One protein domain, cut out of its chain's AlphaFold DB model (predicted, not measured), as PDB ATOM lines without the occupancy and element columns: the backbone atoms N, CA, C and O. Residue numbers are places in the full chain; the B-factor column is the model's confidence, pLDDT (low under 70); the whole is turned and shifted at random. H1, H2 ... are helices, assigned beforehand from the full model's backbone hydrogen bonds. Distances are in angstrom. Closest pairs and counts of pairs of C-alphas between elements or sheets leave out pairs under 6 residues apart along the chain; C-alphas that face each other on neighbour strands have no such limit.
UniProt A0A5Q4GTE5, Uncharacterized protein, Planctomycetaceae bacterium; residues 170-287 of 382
ATOM      1  N   ARG A 170      39.835  -1.048   5.787       93.38
ATOM      2  CA  ARG A 170      40.562   0.181   5.461       93.38
ATOM      3  C   ARG A 170      41.653  -0.074   4.422       93.38
ATOM      4  O   ARG A 170      41.761   0.704   3.480       93.38
ATOM      5  N   GLN A 171      42.408  -1.165   4.557       94.25
ATOM      6  CA  GLN A 171      43.442  -1.535   3.586       94.25
ATOM      7  C   GLN A 171      42.851  -1.884   2.213       94.25
ATOM      8  O   GLN A 171      43.380  -1.451   1.193       94.25
ATOM      9  N   ALA A 172      41.731  -2.609   2.168       94.69
ATOM     10  CA  ALA A 172      41.038  -2.901   0.915       94.69
ATOM     11  C   ALA A 172      40.480  -1.626   0.251       94.69
ATOM     12  O   ALA A 172      40.615  -1.442  -0.957       94.69
ATOM     13  N   VAL A 173      39.903  -0.711   1.036       96.25
ATOM     14  CA  VAL A 173      39.412   0.588   0.547       96.25
ATOM     15  C   VAL A 173      40.547   1.439  -0.018       96.25
ATOM     16  O   VAL A 173      40.366   2.048  -1.067       96.25
ATOM     17  N   ASP A 174      41.705   1.475   0.642       97.44
ATOM     18  CA  ASP A 174      42.891   2.181   0.145       97.44
ATOM     19  C   ASP A 174      43.312   1.647  -1.236       97.44
ATOM     20  O   ASP A 174      43.416   2.411  -2.199       97.44
ATOM     21  N   MET A 175      43.428   0.320  -1.374       97.06
ATOM     22  CA  MET A 175      43.734  -0.316  -2.662       97.06
ATOM     23  C   MET A 175      42.708   0.042  -3.742       97.06
ATOM     24  O   MET A 175      43.091   0.370  -4.864       97.06
ATOM     25  N   LEU A 176      41.414   0.015  -3.406       97.75
ATOM     26  CA  LEU A 176      40.334   0.332  -4.338       97.75
ATOM     27  C   LEU A 176      40.368   1.800  -4.786       97.75
ATOM     28  O   LEU A 176      40.271   2.075  -5.980       97.75
ATOM     29  N   VAL A 177      40.534   2.741  -3.852       98.00
ATOM     30  CA  VAL A 177      40.634   4.179  -4.157       98.00
ATOM     31  C   VAL A 177      41.855   4.460  -5.025       98.00
ATOM     32  O   VAL A 177      41.744   5.170  -6.025       98.00
ATOM     33  N   THR A 178      43.001   3.878  -4.675       97.38
ATOM     34  CA  THR A 178      44.249   4.038  -5.427       97.38
ATOM     35  C   THR A 178      44.116   3.491  -6.849       97.38
ATOM     36  O   THR A 178      44.499   4.162  -7.808       97.38
ATOM     37  N   HIS A 179      43.531   2.301  -7.003       97.25
ATOM     38  CA  HIS A 179      43.298   1.692  -8.309       97.25
ATOM     39  C   HIS A 179      42.331   2.512  -9.163       97.25
ATOM     40  O   HIS A 179      42.661   2.835 -10.301       97.25
ATOM     41  N   LEU A 180      41.173   2.898  -8.617       97.38
ATOM     42  CA  LEU A 180      40.166   3.644  -9.371       97.38
ATOM     43  C   LEU A 180      40.670   5.038  -9.774       97.38
ATOM     44  O   LEU A 180      40.370   5.510 -10.868       97.38
ATOM     45  N   HIS A 181      41.450   5.705  -8.916       97.00
ATOM     46  CA  HIS A 181      42.083   6.981  -9.262       97.00
ATOM     47  C   HIS A 181      43.078   6.817 -10.421       97.00
ATOM     48  O   HIS A 181      43.019   7.578 -11.387       97.00
ATOM     49  N   ALA A 182      43.922   5.781 -10.387       94.88
ATOM     50  CA  ALA A 182      44.848   5.484 -11.478       94.88
ATOM     51  C   ALA A 182      44.123   5.108 -12.786       94.88
ATOM     52  O   ALA A 182      44.517   5.576 -13.856       94.88
ATOM     53  N   GLU A 183      43.058   4.305 -12.708       95.62
ATOM     54  CA  GLU A 183      42.183   3.960 -13.838       95.62
ATOM     55  C   GLU A 183      41.576   5.226 -14.462       95.62
ATOM     56  O   GLU A 183      41.644   5.429 -15.675       95.62
ATOM     57  N   LEU A 184      41.065   6.137 -13.629       95.75
ATOM     58  CA  LEU A 184      40.520   7.416 -14.071       95.75
ATOM     59  C   LEU A 184      41.570   8.284 -14.774       95.75
ATOM     60  O   LEU A 184      41.296   8.813 -15.851       95.75
ATOM     61  N   GLU A 185      42.771   8.430 -14.205       93.50
ATOM     62  CA  GLU A 185      43.851   9.187 -14.849       93.50
ATOM     63  C   GLU A 185      44.228   8.605 -16.217       93.50
ATOM     64  O   GLU A 185      44.453   9.354 -17.173       93.50
ATOM     65  N   GLN A 186      44.300   7.277 -16.327       93.12
ATOM     66  CA  GLN A 186      44.597   6.603 -17.588       93.12
ATOM     67  C   GLN A 186      43.495   6.849 -18.622       93.12
ATOM     68  O   GLN A 186      43.801   7.221 -19.758       93.12
ATOM     69  N   ASN A 187      42.228   6.728 -18.227       94.12
ATOM     70  CA  ASN A 187      41.093   6.917 -19.127       94.12
ATOM     71  C   ASN A 187      40.933   8.381 -19.566       94.12
ATOM     72  O   ASN A 187      40.629   8.637 -20.731       94.12
ATOM     73  N   LEU A 188      41.207   9.349 -18.683       92.81
ATOM     74  CA  LEU A 188      41.245  10.778 -19.026       92.81
ATOM     75  C   LEU A 188      42.374  11.102 -20.014       92.81
ATOM     76  O   LEU A 188      42.176  11.852 -20.967       92.81
ATOM     77  N   ARG A 189      43.563  10.516 -19.839       90.25
ATOM     78  CA  ARG A 189      44.652  10.661 -20.822       90.25
ATOM     79  C   ARG A 189      44.288  10.023 -22.161       90.25
ATOM     80  O   ARG A 189      44.568  10.601 -23.209       90.25
ATOM     81  N   ALA A 190      43.655   8.854 -22.131       90.81
ATOM     82  CA  ALA A 190      43.235   8.141 -23.331       90.81
ATOM     83  C   ALA A 190      42.138   8.892 -24.106       90.81
ATOM     84  O   ALA A 190      42.189   8.926 -25.336       90.81
ATOM     85  N   SER A 191      41.188   9.553 -23.429       90.56
ATOM     86  CA  SER A 191      40.158  10.362 -24.105       90.56
ATOM     87  C   SER A 191      40.747  11.571 -24.840       90.56
ATOM     88  O   SER A 191      40.218  12.015 -25.861       90.56
ATOM     89  N   LEU A 192      41.915  12.038 -24.396       88.62
ATOM     90  CA  LEU A 192      42.689  13.105 -25.023       88.62
ATOM     91  C   LEU A 192      43.735  12.599 -26.029       88.62
ATOM     92  O   LEU A 192      44.605  13.373 -26.421       88.62
ATOM     93  N   ALA A 193      43.655  11.354 -26.516       85.50
ATOM     94  CA  ALA A 193      44.650  10.785 -27.438       85.50
ATOM     95  C   ALA A 193      44.892  11.624 -28.713       85.50
ATOM     96  O   ALA A 193      45.994  11.621 -29.257       85.50
ATOM     97  N   ASN A 194      43.888  12.381 -29.174       86.62
ATOM     98  CA  ASN A 194      44.001  13.284 -30.330       86.62
ATOM     99  C   ASN A 194      44.630  14.654 -29.998       86.62
ATOM    100  O   ASN A 194      44.872  15.458 -30.897       86.62
ATOM    101  N   ARG A 195      44.848  14.948 -28.714       87.75
ATOM    102  CA  ARG A 195      45.444  16.180 -28.177       87.75
ATOM    103  C   ARG A 195      46.244  15.883 -26.894       87.75
ATOM    104  O   ARG A 195      45.925  16.433 -25.843       87.75
ATOM    105  N   PRO A 196      47.272  15.018 -26.955       79.81
ATOM    106  CA  PRO A 196      47.966  14.528 -25.761       79.81
ATOM    107  C   PRO A 196      48.614  15.654 -24.942       79.81
ATOM    108  O   PRO A 196      48.568  15.614 -23.717       79.81
ATOM    109  N   ASP A 197      49.102  16.709 -25.604       82.62
ATOM    110  CA  ASP A 197      49.703  17.890 -24.962       82.62
ATOM    111  C   ASP A 197      48.701  18.727 -24.138       82.62
ATOM    112  O   ASP A 197      49.095  19.661 -23.439       82.62
ATOM    113  N   ALA A 198      47.398  18.431 -24.225       84.12
ATOM    114  CA  ALA A 198      46.376  19.110 -23.436       84.12
ATOM    115  C   ALA A 198      46.348  18.635 -21.974       84.12
ATOM    116  O   ALA A 198      45.898  19.390 -21.113       84.12
ATOM    117  N   TRP A 199      46.806  17.412 -21.675       87.56
ATOM    118  CA  TRP A 199      46.799  16.890 -20.308       87.56
ATOM    119  C   TRP A 199      48.023  17.388 -19.520       87.56
ATOM    120  O   TRP A 199      49.146  17.066 -19.900       87.56
ATOM    121  N   PRO A 200      47.860  18.136 -18.411       86.62
ATOM    122  CA  PRO A 200      49.012  18.669 -17.687       86.62
ATOM    123  C   PRO A 200      49.796  17.586 -16.924       86.62
ATOM    124  O   PRO A 200      49.211  16.737 -16.251       86.62
ATOM    125  N   ASP A 201      51.129  17.682 -16.942       82.75
ATOM    126  CA  ASP A 201      52.036  16.748 -16.243       82.75
ATOM    127  C   ASP A 201      52.068  16.927 -14.715       82.75
ATOM    128  O   ASP A 201      52.526  16.055 -13.971       82.75
ATOM    129  N   HIS A 202      51.593  18.072 -14.224       83.50
ATOM    130  CA  HIS A 202      51.686  18.476 -12.822       83.50
ATOM    131  C   HIS A 202      50.344  18.977 -12.286       83.50
ATOM    132  O   HIS A 202      49.442  19.329 -13.046       83.50
ATOM    133  N   GLY A 203      50.239  19.029 -10.958       83.62
ATOM    134  CA  GLY A 203      49.020  19.402 -10.242       83.62
ATOM    135  C   GLY A 203      48.172  18.198  -9.847       83.62
ATOM    136  O   GLY A 203      48.446  17.074 -10.281       83.62
ATOM    137  N   THR A 204      47.175  18.454  -9.006       83.81
ATOM    138  CA  THR A 204      46.175  17.458  -8.588       83.81
ATOM    139  C   THR A 204      45.246  17.101  -9.745       83.81
ATOM    140  O   THR A 204      45.168  17.835 -10.739       83.81
ATOM    141  N   LEU A 205      44.504  15.995  -9.634       87.62
ATOM    142  CA  LEU A 205      43.528  15.634 -10.664       87.62
ATOM    143  C   LEU A 205      42.507  16.765 -10.864       87.62
ATOM    144  O   LEU A 205      42.214  17.151 -11.995       87.62
ATOM    145  N   ALA A 206      42.048  17.362  -9.762       84.19
ATOM    146  CA  ALA A 206      41.173  18.531  -9.740       84.19
ATOM    147  C   ALA A 206      41.661  19.685 -10.635       84.19
ATOM    148  O   ALA A 206      40.908  20.231 -11.454       84.19
ATOM    149  N   GLU A 207      42.933  20.056 -10.464       88.25
ATOM    150  CA  GLU A 207      43.583  21.147 -11.189       88.25
ATOM    151  C   GLU A 207      43.766  20.808 -12.666       88.25
ATOM    152  O   GLU A 207      43.572  21.674 -13.521       88.25
ATOM    153  N   ARG A 208      44.110  19.554 -12.976       90.75
ATOM    154  CA  ARG A 208      44.274  19.089 -14.357       90.75
ATOM    155  C   ARG A 208      42.955  19.120 -15.106       90.75
ATOM    156  O   ARG A 208      42.879  19.752 -16.154       90.75
ATOM    157  N   ILE A 209      41.901  18.539 -14.534       90.31
ATOM    158  CA  ILE A 209      40.565  18.541 -15.141       90.31
ATOM    159  C   ILE A 209      40.074  19.985 -15.345       90.31
ATOM    160  O   ILE A 209      39.438  20.285 -16.346       90.31
ATOM    161  N   ALA A 210      40.364  20.918 -14.426       87.75
ATOM    162  CA  ALA A 210      39.974  22.330 -14.571       87.75
ATOM    163  C   ALA A 210      40.645  23.063 -15.742       87.75
ATOM    164  O   ALA A 210      40.150  24.108 -16.150       87.75
ATOM    165  N   ARG A 211      41.767  22.552 -16.258       88.62
ATOM    166  CA  ARG A 211      42.531  23.172 -17.351       88.62
ATOM    167  C   ARG A 211      42.200  22.603 -18.726       88.62
ATOM    168  O   ARG A 211      42.673  23.152 -19.717       88.62
ATOM    169  N   VAL A 212      41.448  21.507 -18.788       88.25
ATOM    170  CA  VAL A 212      41.122  20.836 -20.045       88.25
ATOM    171  C   VAL A 212      39.652  21.045 -20.372       88.25
ATOM    172  O   VAL A 212      38.766  20.468 -19.742       88.25
ATOM    173  N   ASP A 213      39.408  21.850 -21.401       84.75
ATOM    174  CA  ASP A 213      38.069  22.073 -21.930       84.75
ATOM    175  C   ASP A 213      37.553  20.843 -22.689       84.75
ATOM    176  O   ASP A 213      38.300  20.164 -23.403       84.75
ATOM    177  N   GLY A 214      36.250  20.594 -22.564       84.69
ATOM    178  CA  GLY A 214      35.523  19.578 -23.326       84.69
ATOM    179  C   GLY A 214      35.624  18.144 -22.805       84.69
ATOM    180  O   GLY A 214      35.124  17.230 -23.450       84.69
ATOM    181  N   LEU A 215      36.232  17.917 -21.632       87.88
ATOM    182  CA  LEU A 215      36.299  16.578 -21.022       87.88
ATOM    183  C   LEU A 215      34.917  15.961 -20.763       87.88
ATOM    184  O   LEU A 215      34.775  14.748 -20.823       87.88
ATOM    185  N   PHE A 216      33.911  16.780 -20.465       90.00
ATOM    186  CA  PHE A 216      32.567  16.323 -20.089       90.00
ATOM    187  C   PHE A 216      31.514  16.652 -21.154       90.00
ATOM    188  O   PHE A 216      30.314  16.571 -20.883       90.00
ATOM    189  N   ASP A 217      31.953  17.042 -22.355       87.06
ATOM    190  CA  ASP A 217      31.046  17.312 -23.469       87.06
ATOM    191  C   ASP A 217      30.259  16.042 -23.823       87.06
ATOM    192  O   ASP A 217      30.720  14.919 -23.610       87.06
ATOM    193  N   ASP A 218      29.033  16.218 -24.316       85.88
ATOM    194  CA  ASP A 218      28.135  15.119 -24.695       85.88
ATOM    195  C   ASP A 218      27.908  14.063 -23.592       85.88
ATOM    196  O   ASP A 218      27.630  12.901 -23.879       85.88
ATOM    197  N   HIS A 219      27.957  14.480 -22.319       85.44
ATOM    198  CA  HIS A 219      27.775  13.609 -21.146       85.44
ATOM    199  C   HIS A 219      28.855  12.517 -21.047       85.44
ATOM    200  O   HIS A 219      28.610  11.432 -20.514       85.44
ATOM    201  N   ALA A 220      30.058  12.800 -21.559       86.81
ATOM    202  CA  ALA A 220      31.189  11.892 -21.475       86.81
ATOM    203  C   ALA A 220      31.553  11.564 -20.016       86.81
ATOM    204  O   ALA A 220      31.641  12.433 -19.145       86.81
ATOM    205  N   TYR A 221      31.807  10.280 -19.774       91.44
ATOM    206  CA  TYR A 221      32.341   9.750 -18.526       91.44
ATOM    207  C   TYR A 221      33.492   8.787 -18.840       91.44
ATOM    208  O   TYR A 221      33.517   8.133 -19.879       91.44
ATOM    209  N   HIS A 222      34.463   8.719 -17.935       94.44
ATOM    210  CA  HIS A 222      35.740   8.024 -18.118       94.44
ATOM    211  C   HIS A 222      35.900   6.809 -17.204       94.44
ATOM    212  O   HIS A 222      36.840   6.045 -17.364       94.44
ATOM    213  N   ILE A 223      34.999   6.634 -16.242       94.62
ATOM    214  CA  ILE A 223      34.915   5.478 -15.347       94.62
ATOM    215  C   ILE A 223      33.444   5.204 -15.064       94.62
ATOM    216  O   ILE A 223      32.623   6.125 -15.117       94.62
ATOM    217  N   ASP A 224      33.114   3.957 -14.747       93.94
ATOM    218  CA  ASP A 224      31.753   3.588 -14.378       93.94
ATOM    219  C   ASP A 224      31.294   4.366 -13.130       93.94
ATOM    220  O   ASP A 224      31.958   4.380 -12.088       93.94
ATOM    221  N   GLY A 225      30.146   5.034 -13.241       91.88
ATOM    222  CA  GLY A 225      29.635   5.885 -12.173       91.88
ATOM    223  C   GLY A 225      29.256   5.109 -10.906       91.88
ATOM    224  O   GLY A 225      29.375   5.653  -9.808       91.88
ATOM    225  N   SER A 226      28.834   3.846 -11.028       92.69
ATOM    226  CA  SER A 226      28.513   3.007  -9.870       92.69
ATOM    227  C   SER A 226      29.780   2.599  -9.116       92.69
ATOM    228  O   SER A 226      29.810   2.691  -7.887       92.69
ATOM    229  N   HIS A 227      30.863   2.275  -9.837       95.25
ATOM    230  CA  HIS A 227      32.174   2.018  -9.231       95.25
ATOM    231  C   HIS A 227      32.687   3.256  -8.489       95.25
ATOM    232  O   HIS A 227      33.151   3.147  -7.351       95.25
ATOM    233  N   LEU A 228      32.554   4.438  -9.103       96.62
ATOM    234  CA  LEU A 228      32.916   5.714  -8.489       96.62
ATOM    235  C   LEU A 228      32.123   5.975  -7.208       96.62
ATOM    236  O   LEU A 228      32.717   6.249  -6.164       96.62
ATOM    237  N   ALA A 229      30.797   5.856  -7.264       95.38
ATOM    238  CA  ALA A 229      29.942   6.103  -6.112       95.38
ATOM    239  C   ALA A 229      30.243   5.133  -4.959       95.38
ATOM    240  O   ALA A 229      30.424   5.567  -3.819       95.38
ATOM    241  N   SER A 230      30.360   3.831  -5.228       95.69
ATOM    242  CA  SER A 230      30.685   2.849  -4.187       95.69
ATOM    243  C   SER A 230      32.081   3.060  -3.595       95.69
ATOM    244  O   SER A 230      32.236   3.004  -2.374       95.69
ATOM    245  N   THR A 231      33.073   3.409  -4.414       96.94
ATOM    246  CA  THR A 231      34.438   3.702  -3.944       96.94
ATOM    247  C   THR A 231      34.477   4.949  -3.059       96.94
ATOM    248  O   THR A 231      35.034   4.908  -1.964       96.94
ATOM    249  N   VAL A 232      33.815   6.038  -3.467       97.44
ATOM    250  CA  VAL A 232      33.687   7.267  -2.661       97.44
ATOM    251  C   VAL A 232      32.952   6.998  -1.344       97.44
ATOM    252  O   VAL A 232      33.350   7.507  -0.297       97.44
ATOM    253  N   ARG A 233      31.908   6.162  -1.350       95.81
ATOM    254  CA  ARG A 233      31.206   5.773  -0.119       95.81
ATOM    255  C   ARG A 233      32.123   4.992   0.823       95.81
ATOM    256  O   ARG A 233      32.151   5.275   2.019       95.81
ATOM    257  N   ALA A 234      32.880   4.033   0.297       95.50
ATOM    258  CA  ALA A 234      33.788   3.207   1.086       95.50
ATOM    259  C   ALA A 234      34.974   4.019   1.647       95.50
ATOM    260  O   ALA A 234      35.383   3.813   2.792       95.50
ATOM    261  N   ALA A 235      35.446   5.022   0.895       97.50
ATOM    262  CA  ALA A 235      36.522   5.938   1.277       97.50
ATOM    263  C   ALA A 235      36.263   6.713   2.582       97.50
ATOM    264  O   ALA A 235      37.207   7.192   3.209       97.50
ATOM    265  N   ARG A 236      35.014   6.767   3.072       95.88
ATOM    266  CA  ARG A 236      34.681   7.274   4.416       95.88
ATOM    267  C   ARG A 236      35.486   6.593   5.531       95.88
ATOM    268  O   ARG A 236      35.684   7.206   6.573       95.88
ATOM    269  N   LEU A 237      35.961   5.359   5.335       93.69
ATOM    270  CA  LEU A 237      36.771   4.620   6.316       93.69
ATOM    271  C   LEU A 237      38.254   5.018   6.341       93.69
ATOM    272  O   LEU A 237      38.955   4.683   7.297       93.69
ATOM    273  N   LEU A 238      38.737   5.718   5.315       95.75
ATOM    274  CA  LEU A 238      40.136   6.117   5.217       95.75
ATOM    275  C   LEU A 238      40.488   7.169   6.268       95.75
ATOM    276  O   LEU A 238      39.670   8.027   6.613       95.75
ATOM    277  N   ARG A 239      41.727   7.093   6.758       91.56
ATOM    278  CA  ARG A 239      42.292   8.012   7.758       91.56
ATOM    279  C   ARG A 239      43.643   8.590   7.359       91.56
ATOM    280  O   ARG A 239      44.023   9.617   7.899       91.56
ATOM    281  N   ASP A 240      44.347   7.934   6.445       94.81
ATOM    282  CA  ASP A 240      45.673   8.348   6.004       94.81
ATOM    283  C   ASP A 240      45.563   9.402   4.892       94.81
ATOM    284  O   ASP A 240      44.734   9.281   3.986       94.81
ATOM    285  N   ASP A 241      46.409  10.432   4.952       96.06
ATOM    286  CA  ASP A 241      46.322  11.600   4.066       96.06
ATOM    287  C   ASP A 241      46.414  11.238   2.579       96.06
ATOM    288  O   ASP A 241      45.685  11.788   1.756       96.06
ATOM    289  N   ALA A 242      47.319  10.325   2.216       95.81
ATOM    290  CA  ALA A 242      47.567   9.971   0.820       95.81
ATOM    291  C   ALA A 242      46.309   9.415   0.119       95.81
ATOM    292  O   ALA A 242      45.869  10.035  -0.853       95.81
ATOM    293  N   PRO A 243      45.666   8.334   0.601       96.62
ATOM    294  CA  PRO A 243      44.444   7.835  -0.028       96.62
ATOM    295  C   PRO A 243      43.241   8.771   0.160       96.62
ATOM    296  O   PRO A 243      42.382   8.834  -0.718       96.62
ATOM    297  N   LEU A 244      43.181   9.567   1.239       96.69
ATOM    298  CA  LEU A 244      42.139  10.592   1.396       96.69
ATOM    299  C   LEU A 244      42.219  11.687   0.324       96.69
ATOM    300  O   LEU A 244      41.179  12.138  -0.160       96.69
ATOM    301  N   ARG A 245      43.425  12.094  -0.092       96.25
ATOM    302  CA  ARG A 245      43.603  13.043  -1.206       96.25
ATOM    303  C   ARG A 245      43.090  12.469  -2.522       96.25
ATOM    304  O   ARG A 245      42.387  13.169  -3.244       96.25
ATOM    305  N   LEU A 246      43.369  11.194  -2.796       97.38
ATOM    306  CA  LEU A 246      42.840  10.510  -3.981       97.38
ATOM    307  C   LEU A 246      41.307  10.422  -3.936       97.38
ATOM    308  O   LEU A 246      40.641  10.694  -4.932       97.38
ATOM    309  N   ALA A 247      40.727  10.117  -2.773       97.88
ATOM    310  CA  ALA A 247      39.278  10.110  -2.591       97.88
ATOM    311  C   ALA A 247      38.653  11.500  -2.815       97.88
ATOM    312  O   ALA A 247      37.610  11.607  -3.461       97.88
ATOM    313  N   ALA A 248      39.294  12.572  -2.339       96.25
ATOM    314  CA  ALA A 248      38.857  13.943  -2.603       96.25
ATOM    315  C   ALA A 248      38.901  14.275  -4.109       96.25
ATOM    316  O   ALA A 248      37.923  14.797  -4.648       96.25
ATOM    317  N   ASP A 249      39.970  13.891  -4.810       95.62
ATOM    318  CA  ASP A 249      40.089  14.023  -6.269       95.62
ATOM    319  C   ASP A 249      38.960  13.286  -7.020       95.62
ATOM    320  O   ASP A 249      38.372  13.825  -7.962       95.62
ATOM    321  N   LEU A 250      38.586  12.082  -6.575       96.94
ATOM    322  CA  LEU A 250      37.461  11.333  -7.147       96.94
ATOM    323  C   LEU A 250      36.122  12.072  -6.971       96.94
ATOM    324  O   LEU A 250      35.300  12.086  -7.891       96.94
ATOM    325  N   THR A 251      35.896  12.731  -5.828       96.31
ATOM    326  CA  THR A 251      34.685  13.555  -5.628       96.31
ATOM    327  C   THR A 251      34.668  14.797  -6.517       96.31
ATOM    328  O   THR A 251      33.614  15.201  -7.010       96.31
ATOM    329  N   GLU A 252      35.837  15.377  -6.782       94.25
ATOM    330  CA  GLU A 252      35.987  16.519  -7.676       94.25
ATOM    331  C   GLU A 252      35.677  16.160  -9.135       94.25
ATOM    332  O   GLU A 252      35.053  16.945  -9.851       94.25
ATOM    333  N   TYR A 253      36.077  14.969  -9.572       95.75
ATOM    334  CA  TYR A 253      35.655  14.431 -10.857       95.75
ATOM    335  C   TYR A 253      34.141  14.168 -10.873       95.75
ATOM    336  O   TYR A 253      33.437  14.645 -11.764       95.75
ATOM    337  N   GLY A 254      33.622  13.478  -9.851       95.06
ATOM    338  CA  GLY A 254      32.212  13.099  -9.764       95.06
ATOM    339  C   GLY A 254      31.244  14.283  -9.833       95.06
ATOM    340  O   GLY A 254      30.232  14.207 -10.526       95.06
ATOM    341  N   ARG A 255      31.568  15.419  -9.198       93.31
ATOM    342  CA  ARG A 255      30.716  16.626  -9.235       93.31
ATOM    343  C   ARG A 255      30.608  17.290 -10.615       93.31
ATOM    344  O   ARG A 255      29.752  18.152 -10.793       93.31
ATOM    345  N   ARG A 256      31.495  16.952 -11.559       92.50
ATOM    346  CA  ARG A 256      31.516  17.502 -12.929       92.50
ATOM    347  C   ARG A 256      30.813  16.605 -13.943       92.50
ATOM    348  O   ARG A 256      30.611  17.027 -15.077       92.50
ATOM    349  N   LEU A 257      30.442  15.390 -13.542       93.12
ATOM    350  CA  LEU A 257      29.660  14.487 -14.375       93.12
ATOM    351  C   LEU A 257      28.269  15.057 -14.651       93.12
ATOM    352  O   LEU A 257      27.755  15.874 -13.887       93.12
ATOM    353  N   ALA A 258      27.632  14.580 -15.717       90.81
ATOM    354  CA  ALA A 258      26.236  14.901 -15.965       90.81
ATOM    355  C   ALA A 258      25.329  14.397 -14.819       90.81
ATOM    356  O   ALA A 258      25.676  13.407 -14.161       90.81
ATOM    357  N   PRO A 259      24.179  15.051 -14.555       89.94
ATOM    358  CA  PRO A 259      23.319  14.727 -13.417       89.94
ATOM    359  C   PRO A 259      22.886  13.258 -13.338       89.94
ATOM    360  O   PRO A 259      22.709  12.748 -12.236       89.94
ATOM    361  N   GLU A 260      22.760  12.548 -14.465       88.56
ATOM    362  CA  GLU A 260      22.360  11.133 -14.473       88.56
ATOM    363  C   GLU A 260      23.422  10.206 -13.859       88.56
ATOM    364  O   GLU A 260      23.091   9.123 -13.378       88.56
ATOM    365  N   PHE A 261      24.689  10.634 -13.843       86.06
ATOM    366  CA  PHE A 261      25.812   9.909 -13.234       86.06
ATOM    367  C   PHE A 261      26.163  10.423 -11.828       86.06
ATOM    368  O   PHE A 261      27.074   9.905 -11.173       86.06
ATOM    369  N   GLN A 262      25.436  11.431 -11.337       88.81
ATOM    370  CA  GLN A 262      25.527  11.917  -9.964       88.81
ATOM    371  C   GLN A 262      24.488  11.212  -9.092       88.81
ATOM    372  O   GLN A 262      23.419  11.745  -8.798       88.81
ATOM    373  N   PHE A 263      24.805   9.980  -8.685       82.69
ATOM    374  CA  PHE A 263      23.953   9.199  -7.790       82.69
ATOM    375  C   PHE A 263      23.635   9.984  -6.513       82.69
ATOM    376  O   PHE A 263      24.527  10.563  -5.894       82.69
ATOM    377  N   GLY A 264      22.367   9.971  -6.104       86.19
ATOM    378  CA  GLY A 264      21.957  10.540  -4.822       86.19
ATOM    379  C   GLY A 264      22.524   9.746  -3.646       86.19
ATOM    380  O   GLY A 264      22.717   8.530  -3.732       86.19
ATOM    381  N   GLY A 265      22.783  10.436  -2.537       89.06
ATOM    382  CA  GLY A 265      23.187   9.807  -1.284       89.06
ATOM    383  C   GLY A 265      22.092   9.758  -0.225       89.06
ATOM    384  O   GLY A 265      20.999  10.298  -0.375       89.06
ATOM    385  N   GLU A 266      22.430   9.106   0.880       92.69
ATOM    386  CA  GLU A 266      21.699   9.158   2.148       92.69
ATOM    387  C   GLU A 266      22.167  10.356   2.987       92.69
ATOM    388  O   GLU A 266      23.278  10.845   2.790       92.69
ATOM    389  N   GLU A 267      21.375  10.809   3.960       94.31
ATOM    390  CA  GLU A 267      21.828  11.818   4.928       94.31
ATOM    391  C   GLU A 267      23.052  11.316   5.728       94.31
ATOM    392  O   GLU A 267      23.046  10.175   6.189       94.31
ATOM    393  N   PRO A 268      24.106  12.130   5.943       96.00
ATOM    394  CA  PRO A 268      24.235  13.562   5.642       96.00
ATOM    395  C   PRO A 268      24.797  13.878   4.240       96.00
ATOM    396  O   PRO A 268      25.111  15.028   3.943       96.00
ATOM    397  N   PHE A 269      24.960  12.870   3.387       96.44
ATOM    398  CA  PHE A 269      25.620  12.922   2.084       96.44
ATOM    399  C   PHE A 269      24.647  12.962   0.893       96.44
ATOM    400  O   PHE A 269      24.949  12.389  -0.152       96.44
ATOM    401  N   VAL A 270      23.484  13.610   1.029       93.69
ATOM    402  CA  VAL A 270      22.461  13.675  -0.037       93.69
ATOM    403  C   VAL A 270      23.044  14.244  -1.333       93.69
ATOM    404  O   VAL A 270      22.964  13.596  -2.378       93.69
ATOM    405  N   ASP A 271      23.715  15.398  -1.233       93.19
ATOM    406  CA  ASP A 271      24.563  15.937  -2.297       93.19
ATOM    407  C   ASP A 271      25.869  15.141  -2.318       93.19
ATOM    408  O   ASP A 271      26.851  15.517  -1.667       93.19
ATOM    409  N   PHE A 272      25.845  14.005  -3.017       95.25
ATOM    410  CA  PHE A 272      26.798  12.911  -2.846       95.25
ATOM    411  C   PHE A 272      28.256  13.365  -2.939       95.25
ATOM    412  O   PHE A 272      28.955  13.385  -1.926       95.25
ATOM    413  N   TYR A 273      28.729  13.783  -4.113       96.25
ATOM    414  CA  TYR A 273      30.130  14.180  -4.266       96.25
ATOM    415  C   TYR A 273      30.509  15.434  -3.461       96.25
ATOM    416  O   TYR A 273      31.530  15.378  -2.774       96.25
ATOM    417  N   PRO A 274      29.717  16.529  -3.444       95.62
ATOM    418  CA  PRO A 274      30.044  17.707  -2.639       95.62
ATOM    419  C   PRO A 274      30.189  17.414  -1.140       95.62
ATOM    420  O   PRO A 274      31.162  17.844  -0.520       95.62
ATOM    421  N   SER A 275      29.262  16.647  -0.563       97.19
ATOM    422  CA  SER A 275      29.269  16.343   0.871       97.19
ATOM    423  C   SER A 275      30.412  15.394   1.246       97.19
ATOM    424  O   SER A 275      31.063  15.594   2.270       97.19
ATOM    425  N   HIS A 276      30.710  14.385   0.415       98.06
ATOM    426  CA  HIS A 276      31.873  13.515   0.648       98.06
ATOM    427  C   HIS A 276      33.185  14.282   0.491       98.06
ATOM    428  O   HIS A 276      34.072  14.146   1.330       98.06
ATOM    429  N   GLY A 277      33.290  15.128  -0.537       97.19
ATOM    430  CA  GLY A 277      34.462  15.967  -0.762       97.19
ATOM    431  C   GLY A 277      34.740  16.879   0.430       97.19
ATOM    432  O   GLY A 277      35.873  16.940   0.895       97.19
ATOM    433  N   LEU A 278      33.700  17.505   0.994       98.19
ATOM    434  CA  LEU A 278      33.813  18.329   2.202       98.19
ATOM    435  C   LEU A 278      34.306  17.519   3.416       98.19
ATOM    436  O   LEU A 278      35.161  17.993   4.161       98.19
ATOM    437  N   PHE A 279      33.823  16.285   3.594       98.38
ATOM    438  CA  PHE A 279      34.278  15.385   4.663       98.38
ATOM    439  C   PHE A 279      35.751  14.968   4.507       98.38
ATOM    440  O   PHE A 279      36.508  14.979   5.484       98.38
ATOM    441  N   PHE A 280      36.179  14.618   3.289       98.19
ATOM    442  CA  PHE A 280      37.566  14.230   3.011       98.19
ATOM    443  C   PHE A 280      38.525  15.410   3.148       98.19
ATOM    444  O   PHE A 280      39.543  15.283   3.820       98.19
ATOM    445  N   GLN A 281      38.172  16.570   2.591       97.12
ATOM    446  CA  GLN A 281      38.960  17.800   2.715       97.12
ATOM    447  C   GLN A 281      39.133  18.200   4.183       97.12
ATOM    448  O   GLN A 281      40.256  18.436   4.620       97.12
ATOM    449  N   ALA A 282      38.067  18.158   4.985       98.06
ATOM    450  CA  ALA A 282      38.170  18.449   6.414       98.06
ATOM    451  C   ALA A 282      39.060  17.453   7.158       98.06
ATOM    452  O   ALA A 282      39.853  17.864   8.001       98.06
ATOM    453  N   SER A 283      38.996  16.166   6.803       96.75
ATOM    454  CA  SER A 283      39.902  15.147   7.352       96.75
ATOM    455  C   SER A 283      41.375  15.415   6.999       96.75
ATOM    456  O   SER A 283      42.251  15.021   7.759       96.75
ATOM    457  N   LEU A 284      41.643  16.117   5.893       96.44
ATOM    458  CA  LEU A 284      42.973  16.572   5.466       96.44
ATOM    459  C   LEU A 284      43.383  17.930   6.072       96.44
ATOM    460  O   LEU A 284      44.437  18.466   5.729       96.44
ATOM    461  N   GLY A 285      42.557  18.516   6.946       96.56
ATOM    462  CA  GLY A 285      42.786  19.842   7.525       96.56
ATOM    463  C   GLY A 285      42.376  21.013   6.621       96.56
ATOM    464  O   GLY A 285      42.700  22.164   6.913       96.56
ATOM    465  N   GLU A 286      41.643  20.755   5.540       96.25
ATOM    466  CA  GLU A 286      41.184  21.749   4.567       96.25
ATOM    467  C   GLU A 286      39.689  22.052   4.781       96.25
ATOM    468  O   GLU A 286      38.894  21.150   5.011       96.25
ATOM    469  N   ARG A 287      39.263  23.324   4.714       96.19
ATOM    470  CA  ARG A 287      37.840  23.725   4.896       96.19
ATOM    471  C   ARG A 287      37.190  23.193   6.193       96.19
ATOM    472  O   ARG A 287      35.986  22.951   6.244       96.19
TER     473      ARG A 287
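AT A GLANCE: This is residues 170 to 287 of the 382 residues of an uncharacterized protein of Planctomycetaceae bacterium (UniProt A0A5Q4GTE5). The long helix H1 crosses one side of an up-and-down bundle of H3, H4 and H5, each running against the one before; short H2 packs on H4. The 118 residues, all helix by class, have five named helices, H1 to H5 in order, and no named strand. The whole is compact, radius of gyration of the C-alphas 13.8 A, spanning 39 by 28 by 27 A.

HOW THE PARTS SIT: H1, residues 170 to 191, touches the hub H4, residues 241 to 254, with residues 174 to 181 alone, at a steep tilt of 46 degrees; the closest C-alphas, of Asp 174 and Pro 243, are 5.9 A apart. H4 and H5, residues 272 to 283, form a helical hairpin, closest at C-alphas 251 and 273, 4.8 A. H3, residues 225 to 237, and H4 form another, closest at C-alphas 232 and 247, 6.3 A. H2, residues 205 to 211, touches H4 at residues 249 to 253 alone, closest at C-alphas 206 and 249, 5.8 A. Every O i to N i+4 pair is within hydrogen-bond range in H1, H2, H4 and H5; in H3, 7 of 9.

IN THESE COORDINATES: H1, 31.3 A long, begins at C-alpha 170 (40.562, 0.181, 5.461); H5, 16.8 A, ends at C-alpha 283 (39.902, 15.147, 7.352).

THE WHOLE: The printed part has no cut. The links H1 to H2, H2 to H3 and H4 to H5 are long. No printed residue is under 70 in pLDDT.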